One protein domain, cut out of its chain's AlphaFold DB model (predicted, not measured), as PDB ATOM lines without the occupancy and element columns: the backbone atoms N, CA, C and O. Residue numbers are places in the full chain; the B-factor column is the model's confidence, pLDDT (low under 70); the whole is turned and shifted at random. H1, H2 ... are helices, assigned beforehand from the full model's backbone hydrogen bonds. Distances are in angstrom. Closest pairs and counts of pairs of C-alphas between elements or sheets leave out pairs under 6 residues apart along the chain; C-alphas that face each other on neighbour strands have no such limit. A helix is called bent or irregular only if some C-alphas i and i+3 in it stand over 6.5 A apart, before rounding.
ATOM      1  N   ASP A 535      44.668  12.218 -20.723       79.62
ATOM      2  CA  ASP A 535      43.219  12.171 -20.482       79.62
ATOM      3  C   ASP A 535      42.820  11.154 -19.395       79.62
ATOM      4  O   ASP A 535      41.752  11.273 -18.799       79.62
ATOM      5  N   ILE A 536      43.680  10.172 -19.119       80.81
ATOM      6  CA  ILE A 536      43.569   9.245 -17.990       80.81
ATOM      7  C   ILE A 536      44.430   9.726 -16.821       80.81
ATOM      8  O   ILE A 536      44.020   9.613 -15.664       80.81
ATOM      9  N   ARG A 537      45.619  10.274 -17.101       83.88
ATOM     10  CA  ARG A 537      46.592  10.644 -16.069       83.88
ATOM     11  C   ARG A 537      46.074  11.718 -15.125       83.88
ATOM     12  O   ARG A 537      46.185  11.535 -13.914       83.88
ATOM     13  N   GLU A 538      45.522  12.812 -15.644       83.69
ATOM     14  CA  GLU A 538      45.074  13.920 -14.795       83.69
ATOM     15  C   GLU A 538      43.816  13.571 -13.974       83.69
ATOM     16  O   GLU A 538      43.831  13.810 -12.765       83.69
ATOM     17  N   PRO A 539      42.783  12.888 -14.512       83.06
ATOM     18  CA  PRO A 539      41.685  12.376 -13.687       83.06
ATOM     19  C   PRO A 539      42.131  11.373 -12.612       83.06
ATOM     20  O   PRO A 539      41.679  11.468 -11.473       83.06
ATOM     21  N   LEU A 540      43.073  10.466 -12.919       82.56
ATOM     22  CA  LEU A 540      43.669   9.580 -11.909       82.56
ATOM     23  C   LEU A 540      44.445  10.361 -10.840       82.56
ATOM     24  O   LEU A 540      44.381  10.012  -9.663       82.56
ATOM     25  N   ARG A 541      45.179  11.409 -11.230       85.06
ATOM     26  CA  ARG A 541      45.920  12.280 -10.310       85.06
ATOM     27  C   ARG A 541      44.973  13.018  -9.367       85.06
ATOM     28  O   ARG A 541      45.243  13.046  -8.171       85.06
ATOM     29  N   GLN A 542      43.879  13.565  -9.896       84.62
ATOM     30  CA  GLN A 542      42.861  14.268  -9.121       84.62
ATOM     31  C   GLN A 542      42.204  13.317  -8.113       84.62
ATOM     32  O   GLN A 542      42.314  13.545  -6.911       84.62
ATOM     33  N   SER A 543      41.649  12.188  -8.574       82.06
ATOM     34  CA  SER A 543      41.021  11.187  -7.698       82.06
ATOM     35  C   SER A 543      41.989  10.548  -6.694       82.06
ATOM     36  O   SER A 543      41.566  10.074  -5.646       82.06
ATOM     37  N   ALA A 544      43.298  10.523  -6.973       81.31
ATOM     38  CA  ALA A 544      44.293  10.050  -6.011       81.31
ATOM     39  C   ALA A 544      44.534  11.030  -4.850       81.31
ATOM     40  O   ALA A 544      44.963  10.586  -3.786       81.31
ATOM     41  N   MET A 545      44.292  12.334  -5.030       81.44
ATOM     42  CA  MET A 545      44.468  13.334  -3.967       81.44
ATOM     43  C   MET A 545      43.335  13.318  -2.934       81.44
ATOM     44  O   MET A 545      43.568  13.743  -1.805       81.44
ATOM     45  N   ASP A 546      42.169  12.766  -3.282       80.62
ATOM     46  CA  ASP A 546      41.011  12.624  -2.383       80.62
ATOM     47  C   ASP A 546      41.243  11.599  -1.249       80.62
ATOM     48  O   ASP A 546      40.493  11.553  -0.275       80.62
ATOM     49  N   PHE A 547      42.295  10.776  -1.342       77.75
ATOM     50  CA  PHE A 547      42.685   9.817  -0.303       77.75
ATOM     51  C   PHE A 547      43.744  10.387   0.649       77.75
ATOM     52  O   PHE A 547      44.617  11.161   0.257       77.75
ATOM     53  N   GLU A 548      43.764   9.905   1.892       77.25
ATOM     54  CA  GLU A 548      44.796  10.250   2.878       77.25
ATOM     55  C   GLU A 548      46.225   9.906   2.415       77.25
ATOM     56  O   GLU A 548      46.466   8.947   1.679       77.25
ATOM     57  N   GLU A 549      47.208  10.677   2.883       66.94
ATOM     58  CA  GLU A 549      48.595  10.648   2.389       66.94
ATOM     59  C   GLU A 549      49.337   9.321   2.660       66.94
ATOM     60  O   GLU A 549      50.274   8.964   1.942       66.94
ATOM     61  N   GLY A 550      48.875   8.543   3.645       67.56
ATOM     62  CA  GLY A 550      49.370   7.195   3.943       67.56
ATOM     63  C   GLY A 550      48.722   6.061   3.133       67.56
ATOM     64  O   GLY A 550      49.189   4.925   3.217       67.56
ATOM     65  N   ASN A 551      47.665   6.330   2.360       78.69
ATOM     66  CA  ASN A 551      46.841   5.288   1.748       78.69
ATOM     67  C   ASN A 551      47.605   4.502   0.646       78.69
ATOM     68  O   ASN A 551      48.224   5.118  -0.236       78.69
ATOM     69  N   PRO A 552      47.569   3.149   0.645       76.06
ATOM     70  CA  PRO A 552      48.287   2.333  -0.340       76.06
ATOM     71  C   PRO A 552      47.824   2.593  -1.780       76.06
ATOM     72  O   PRO A 552      48.655   2.588  -2.687       76.06
ATOM     73  N   THR A 553      46.543   2.905  -1.982       79.38
ATOM     74  CA  THR A 553      45.931   3.219  -3.280       79.38
ATOM     75  C   THR A 553      46.439   4.554  -3.817       79.38
ATOM     76  O   THR A 553      46.931   4.600  -4.942       79.38
ATOM     77  N   ARG A 554      46.471   5.615  -2.992       82.19
ATOM     78  CA  ARG A 554      47.091   6.910  -3.355       82.19
ATOM     79  C   ARG A 554      48.551   6.734  -3.755       82.19
ATOM     80  O   ARG A 554      48.978   7.190  -4.815       82.19
ATOM     81  N   LYS A 555      49.320   6.020  -2.930       82.44
ATOM     82  CA  LYS A 555      50.741   5.737  -3.177       82.44
ATOM     83  C   LYS A 555      50.957   4.861  -4.417       82.44
ATOM     84  O   LYS A 555      51.974   5.015  -5.091       82.44
ATOM     85  N   GLY A 556      50.021   3.963  -4.715       81.19
ATOM     86  CA  GLY A 556      49.995   3.134  -5.915       81.19
ATOM     87  C   GLY A 556      49.737   3.956  -7.177       81.19
ATOM     88  O   GLY A 556      50.579   3.949  -8.072       81.19
ATOM     89  N   ILE A 557      48.652   4.739  -7.213       83.50
ATOM     90  CA  ILE A 557      48.299   5.606  -8.352       83.50
ATOM     91  C   ILE A 557      49.414   6.623  -8.622       83.50
ATOM     92  O   ILE A 557      49.888   6.722  -9.750       83.50
ATOM     93  N   LEU A 558      49.922   7.315  -7.592       83.00
ATOM     94  CA  LEU A 558      51.012   8.287  -7.754       83.00
ATOM     95  C   LEU A 558      52.314   7.646  -8.275       83.00
ATOM     96  O   LEU A 558      53.063   8.297  -9.003       83.00
ATOM     97  N   LYS A 559      52.589   6.374  -7.955       83.06
ATOM     98  CA  LYS A 559      53.717   5.613  -8.528       83.06
ATOM     99  C   LYS A 559      53.453   5.097  -9.944       83.06
ATOM    100  O   LYS A 559      54.421   4.841 -10.658       83.06
ATOM    101  N   LEU A 560      52.190   4.908 -10.316       83.56
ATOM    102  CA  LEU A 560      51.771   4.489 -11.650       83.56
ATOM    103  C   LEU A 560      51.903   5.669 -12.629       83.56
ATOM    104  O   LEU A 560      52.618   5.553 -13.617       83.56
ATOM    105  N   ILE A 561      51.335   6.836 -12.294       84.38
ATOM    106  CA  ILE A 561      51.327   8.021 -13.175       84.38
ATOM    107  C   ILE A 561      52.691   8.709 -13.338       84.38
ATOM    108  O   ILE A 561      52.978   9.244 -14.402       84.38
ATOM    109  N   ASN A 562      53.542   8.704 -12.304       78.88
ATOM    110  CA  ASN A 562      54.870   9.337 -12.357       78.88
ATOM    111  C   ASN A 562      55.991   8.340 -12.728       78.88
ATOM    112  O   ASN A 562      57.162   8.716 -12.808       78.88
ATOM    113  N   GLY A 563      55.668   7.054 -12.898       71.19
ATOM    114  CA  GLY A 563      56.642   5.991 -13.130       71.19
ATOM    115  C   GLY A 563      56.943   5.767 -14.613       71.19
ATOM    116  O   GLY A 563      56.043   5.514 -15.405       71.19
ATOM    117  N   ARG A 564      58.227   5.738 -14.992       74.56
ATOM    118  CA  ARG A 564      58.655   5.199 -16.298       74.56
ATOM    119  C   ARG A 564      58.708   3.670 -16.222       74.56
ATOM    120  O   ARG A 564      59.753   3.103 -15.913       74.56
ATOM    121  N   LEU A 565      57.566   3.017 -16.435       79.94
ATOM    122  CA  LEU A 565      57.387   1.569 -16.266       79.94
ATOM    123  C   LEU A 565      57.450   0.819 -17.609       79.94
ATOM    124  O   LEU A 565      57.034   1.338 -18.646       79.94
ATOM    125  N   SER A 566      57.933  -0.426 -17.598       79.75
ATOM    126  CA  SER A 566      57.722  -1.353 -18.720       79.75
ATOM    127  C   SER A 566      56.269  -1.836 -18.737       79.75
ATOM    128  O   SER A 566      55.622  -1.859 -17.690       79.75
ATOM    129  N   LYS A 567      55.741  -2.260 -19.892       75.81
ATOM    130  CA  LYS A 567      54.353  -2.735 -20.042       75.81
ATOM    131  C   LYS A 567      53.992  -3.813 -19.012       75.81
ATOM    132  O   LYS A 567      52.963  -3.708 -18.354       75.81
ATOM    133  N   LYS A 568      54.883  -4.787 -18.789       75.69
ATOM    134  CA  LYS A 568      54.690  -5.883 -17.820       75.69
ATOM    135  C   LYS A 568      54.646  -5.414 -16.358       75.69
ATOM    136  O   LYS A 568      53.894  -5.976 -15.565       75.69
ATOM    137  N   GLU A 569      55.434  -4.402 -15.995       78.69
ATOM    138  CA  GLU A 569      55.433  -3.822 -14.643       78.69
ATOM    139  C   GLU A 569      54.239  -2.876 -14.435       78.69
ATOM    140  O   GLU A 569      53.636  -2.861 -13.364       78.69
ATOM    141  N   CYS A 570      53.868  -2.130 -15.476       82.12
ATOM    142  CA  CYS A 570      52.697  -1.259 -15.517       82.12
ATOM    143  C   CYS A 570      51.415  -2.063 -15.264       82.12
ATOM    144  O   CYS A 570      50.737  -1.821 -14.270       82.12
ATOM    145  N   TYR A 571      51.178  -3.115 -16.059       81.06
ATOM    146  CA  TYR A 571      50.033  -4.020 -15.922       81.06
ATOM    147  C   TYR A 571      49.909  -4.587 -14.499       81.06
ATOM    148  O   TYR A 571      48.858  -4.473 -13.867       81.06
ATOM    149  N   LYS A 572      51.006  -5.123 -13.939       81.75
ATOM    150  CA  LYS A 572      51.027  -5.647 -12.563       81.75
ATOM    151  C   LYS A 572      50.686  -4.593 -11.509       81.75
ATOM    152  O   LYS A 572      49.982  -4.901 -10.550       81.75
ATOM    153  N   ARG A 573      51.184  -3.361 -11.658       81.12
ATOM    154  CA  ARG A 573      50.886  -2.273 -10.715       81.12
ATOM    155  C   ARG A 573      49.460  -1.756 -10.848       81.12
ATOM    156  O   ARG A 573      48.885  -1.388  -9.832       81.12
ATOM    157  N   THR A 574      48.885  -1.773 -12.046       83.44
ATOM    158  CA  THR A 574      47.478  -1.426 -12.264       83.44
ATOM    159  C   THR A 574      46.552  -2.382 -11.508       83.44
ATOM    160  O   THR A 574      45.711  -1.917 -10.745       83.44
ATOM    161  N   PHE A 575      46.771  -3.700 -11.609       80.31
ATOM    162  CA  PHE A 575      46.017  -4.681 -10.813       80.31
ATOM    163  C   PHE A 575      46.257  -4.533  -9.307       80.31
ATOM    164  O   PHE A 575      45.296  -4.473  -8.554       80.31
ATOM    165  N   PHE A 576      47.501  -4.317  -8.865       81.44
ATOM    166  CA  PHE A 576      47.774  -4.030  -7.451       81.44
ATOM    167  C   PHE A 576      46.992  -2.808  -6.921       81.44
ATOM    168  O   PHE A 576      46.578  -2.803  -5.763       81.44
ATOM    169  N   VAL A 577      46.779  -1.771  -7.741       81.81
ATOM    170  CA  VAL A 577      45.956  -0.610  -7.360       81.81
ATOM    171  C   VAL A 577      44.468  -0.964  -7.293       81.81
ATOM    172  O   VAL A 577      43.808  -0.494  -6.371       81.81
ATOM    173  N   LEU A 578      43.954  -1.787  -8.213       80.44
ATOM    174  CA  LEU A 578      42.571  -2.282  -8.181       80.44
ATOM    175  C   LEU A 578      42.314  -3.145  -6.930       80.44
ATOM    176  O   LEU A 578      41.373  -2.876  -6.188       80.44
ATOM    177  N   ASP A 579      43.198  -4.103  -6.639       78.25
ATOM    178  CA  ASP A 579      43.058  -5.056  -5.525       78.25
ATOM    179  C   ASP A 579      43.105  -4.391  -4.137       78.25
ATOM    180  O   ASP A 579      42.513  -4.888  -3.179       78.25
ATOM    181  N   ASN A 580      43.819  -3.266  -4.004       73.56
ATOM    182  CA  ASN A 580      43.954  -2.523  -2.742       73.56
ATOM    183  C   ASN A 580      42.950  -1.359  -2.613       73.56
ATOM    184  O   ASN A 580      42.970  -0.629  -1.617       73.56
ATOM    185  N   MET A 581      42.075  -1.159  -3.603       73.50
ATOM    186  CA  MET A 581      41.113  -0.060  -3.613       73.50
ATOM    187  C   MET A 581      39.924  -0.317  -2.672       73.50
ATOM    188  O   MET A 581      39.394  -1.429  -2.631       73.50
ATOM    189  N   PRO A 582      39.412   0.704  -1.958       69.81
ATOM    190  CA  PRO A 582      38.100   0.607  -1.328       69.81
ATOM    191  C   PRO A 582      37.018   0.374  -2.393       69.81
ATOM    192  O   PRO A 582      36.979   1.098  -3.386       69.81
ATOM    193  N   LYS A 583      36.097  -0.574  -2.162       60.19
ATOM    194  CA  LYS A 583      35.080  -1.058  -3.129       60.19
ATOM    195  C   LYS A 583      34.100  -0.004  -3.702       60.19
ATOM    196  O   LYS A 583      33.225  -0.356  -4.481       60.19
ATOM    197  N   ASN A 584      34.246   1.274  -3.345       55.97
ATOM    198  CA  ASN A 584      33.345   2.378  -3.689       55.97
ATOM    199  C   ASN A 584      34.016   3.463  -4.570       55.97
ATOM    200  O   ASN A 584      33.634   4.629  -4.496       55.97
ATOM    201  N   SER A 585      35.031   3.134  -5.383       67.81
ATOM    202  CA  SER A 585      35.716   4.090  -6.288       67.81
ATOM    203  C   SER A 585      35.614   3.717  -7.783       67.81
ATOM    204  O   SER A 585      36.637   3.550  -8.454       67.81
ATOM    205  N   PRO A 586      34.391   3.657  -8.355       74.25
ATOM    206  CA  PRO A 586      34.157   3.192  -9.730       74.25
ATOM    207  C   PRO A 586      34.803   4.079 -10.807       74.25
ATOM    208  O   PRO A 586      35.051   3.631 -11.925       74.25
ATOM    209  N   VAL A 587      35.096   5.346 -10.491       79.62
ATOM    210  CA  VAL A 587      35.782   6.276 -11.406       79.62
ATOM    211  C   VAL A 587      37.214   5.812 -11.680       79.62
ATOM    212  O   VAL A 587      37.644   5.782 -12.831       79.62
ATOM    213  N   ILE A 588      37.941   5.411 -10.636       80.44
ATOM    214  CA  ILE A 588      39.351   5.023 -10.743       80.44
ATOM    215  C   ILE A 588      39.458   3.637 -11.379       80.44
ATOM    216  O   ILE A 588      40.265   3.447 -12.283       80.44
ATOM    217  N   GLU A 589      38.587   2.705 -10.985       83.69
ATOM    218  CA  GLU A 589      38.454   1.395 -11.629       83.69
ATOM    219  C   GLU A 589      38.245   1.531 -13.146       83.69
ATOM    220  O   GLU A 589      39.019   0.985 -13.935       83.69
ATOM    221  N   ARG A 590      37.275   2.354 -13.574       85.50
ATOM    222  CA  ARG A 590      37.002   2.606 -14.995       85.50
ATOM    223  C   ARG A 590      38.199   3.209 -15.737       85.50
ATOM    224  O   ARG A 590      38.458   2.821 -16.875       85.50
ATOM    225  N   LEU A 591      38.925   4.144 -15.121       85.00
ATOM    226  CA  LEU A 591      40.113   4.775 -15.713       85.00
ATOM    227  C   LEU A 591      41.285   3.790 -15.863       85.00
ATOM    228  O   LEU A 591      41.949   3.772 -16.900       85.00
ATOM    229  N   LEU A 592      41.515   2.936 -14.862       85.62
ATOM    230  CA  LEU A 592      42.570   1.919 -14.889       85.62
ATOM    231  C   LEU A 592      42.263   0.796 -15.892       85.62
ATOM    232  O   LEU A 592      43.156   0.381 -16.632       85.62
ATOM    233  N   LEU A 593      41.005   0.355 -15.987       83.62
ATOM    234  CA  LEU A 593      40.568  -0.610 -17.002       83.62
ATOM    235  C   LEU A 593      40.665  -0.036 -18.426       83.62
ATOM    236  O   LEU A 593      41.123  -0.737 -19.329       83.62
ATOM    237  N   LYS A 594      40.321   1.248 -18.628       84.19
ATOM    238  CA  LYS A 594      40.517   1.945 -19.914       84.19
ATOM    239  C   LYS A 594      42.000   1.974 -20.316       84.19
ATOM    240  O   LYS A 594      42.337   1.671 -21.456       84.19
ATOM    241  N   HIS A 595      42.899   2.261 -19.373       85.50
ATOM    242  CA  HIS A 595      44.336   2.226 -19.645       85.50
ATOM    243  C   HIS A 595      44.824   0.821 -20.048       85.50
ATOM    244  O   HIS A 595      45.596   0.691 -20.999       85.50
ATOM    245  N   ILE A 596      44.343  -0.237 -19.382       84.31
ATOM    246  CA  ILE A 596      44.681  -1.625 -19.742       84.31
ATOM    247  C   ILE A 596      44.257  -1.938 -21.185       84.31
ATOM    248  O   ILE A 596      45.067  -2.484 -21.938       84.31
ATOM    249  N   SER A 597      43.041  -1.560 -21.595       81.25
ATOM    250  CA  SER A 597      42.564  -1.836 -22.957       81.25
ATOM    251  C   SER A 597      43.313  -1.068 -24.044       81.25
ATOM    252  O   SER A 597      43.490  -1.603 -25.134       81.25
ATOM    253  N   GLN A 598      43.823   0.132 -23.752       78.88
ATOM    254  CA  GLN A 598      44.599   0.925 -24.713       78.88
ATOM    255  C   GLN A 598      46.095   0.568 -24.766       78.88
ATOM    256  O   GLN A 598      46.717   0.712 -25.814       78.88
ATOM    257  N   SER A 599      46.708   0.161 -23.648       76.00
ATOM    258  CA  SER A 599      48.180   0.052 -23.527       76.00
ATOM    259  C   SER A 599      48.729  -1.371 -23.379       76.00
ATOM    260  O   SER A 599      49.950  -1.568 -23.476       76.00
TER     261      SER A 599
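AT A GLANCE: This is residues 535 to 599 of the 754 residues of the protein "uncharacterized protein LOC108069521 isoform X2" of Drosophila takahashii (UniProt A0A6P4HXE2). Read from residue 535 on, and you will see four helices, H1 to H4, standing as a small up-and-down bundle, each running against the one before it. They go round in a four-cornered ring: H1 is next to H2, H2 to H3, H3 to H4, and H4 comes back to H1, while H1 and H3, and likewise H2 and H4, are on opposite corners. The links of residues 546 to 551 and 580 to 585 are at one end of the bundle, and the link of residues 562 to 566 is at the other. The printed part has 65 residues with four named helices in the order H1, H2, H3, H4 and no named strand, and its class is all helix. The whole is compact, with a radius of gyration of the C-alphas of 10.7 A, and rounded, with spans of 28 by 21 by 20 A.

IN THESE COORDINATES: Find C-alpha 535 at (43.219, 12.171, -20.482); from there H1, residues 535 to 545, runs 16.6 A to C-alpha 545 at (44.468, 13.334, -3.967), so look for z climbing while x and y change little. H1 is neither bent nor irregular, but only just: C-alphas 535 and 538 are 6.2 A apart. Go on past residues 546 to 551 to Pro 552, where H2 begins; it holds residues 552 to 561 and is 14.4 A long. After residues 562 to 566 comes H3, residues 567 to 579, which runs 18.5 A from C-alpha 567 at (54.353, -2.735, -20.042). Past residues 580 to 585 you reach H4, residues 586 to 599, the longest helix with 14 residues and 19.9 A; it ends at C-alpha 599, at (48.180, 0.052, -23.527).

HOW THE PARTS SIT: Begin with H1 and H2, a helical hairpin whose helices touch and run opposite ways at a shallow tilt of 29 degrees. Look for their closest C-alphas at Ala 544 and Arg 554, 5.0 A apart. H2 and H3 make the next helical hairpin; they touch, with the closest C-alphas those of Thr 553 and Val 577 at 5.6 A, and run opposite ways at a shallow tilt of 27 degrees. H3 and H4 make a third helical hairpin, at a shallow tilt of 16 degrees, opposite ways. These two helices touch, and their closest C-alphas are those of Thr 574 and Leu 592, 6.5 A apart. Now go back to H1: H4 touches it, with the C-alphas of Ile 536 and Leu 591 closest at 6.1 A. They run opposite ways at a steep tilt of 36 degrees, only just past shallow. H1 and H3 are apart, and H2 and H4 are apart. In the backbones of H2, H3 and H4 each O i to N i+4 pair is within hydrogen-bond range; in H1 6 of 7 are.

THE WHOLE: The two C-alphas farthest apart are those of Gly 550 and Gln 598, at 29.7 A, while the first and last printed C-alphas, those of Asp 535 and Ser 599, are 13.4 A apart. The printed part runs from 535 to 599 with no cut. The link from H2 to H3 is tight, those from H1 to H2 and from H3 to H4 are short, and there is no long link. The mean pLDDT of the printed part is 79.2; look in the B-factor column for values under 70 at residues 549 to 550 and 582 to 585.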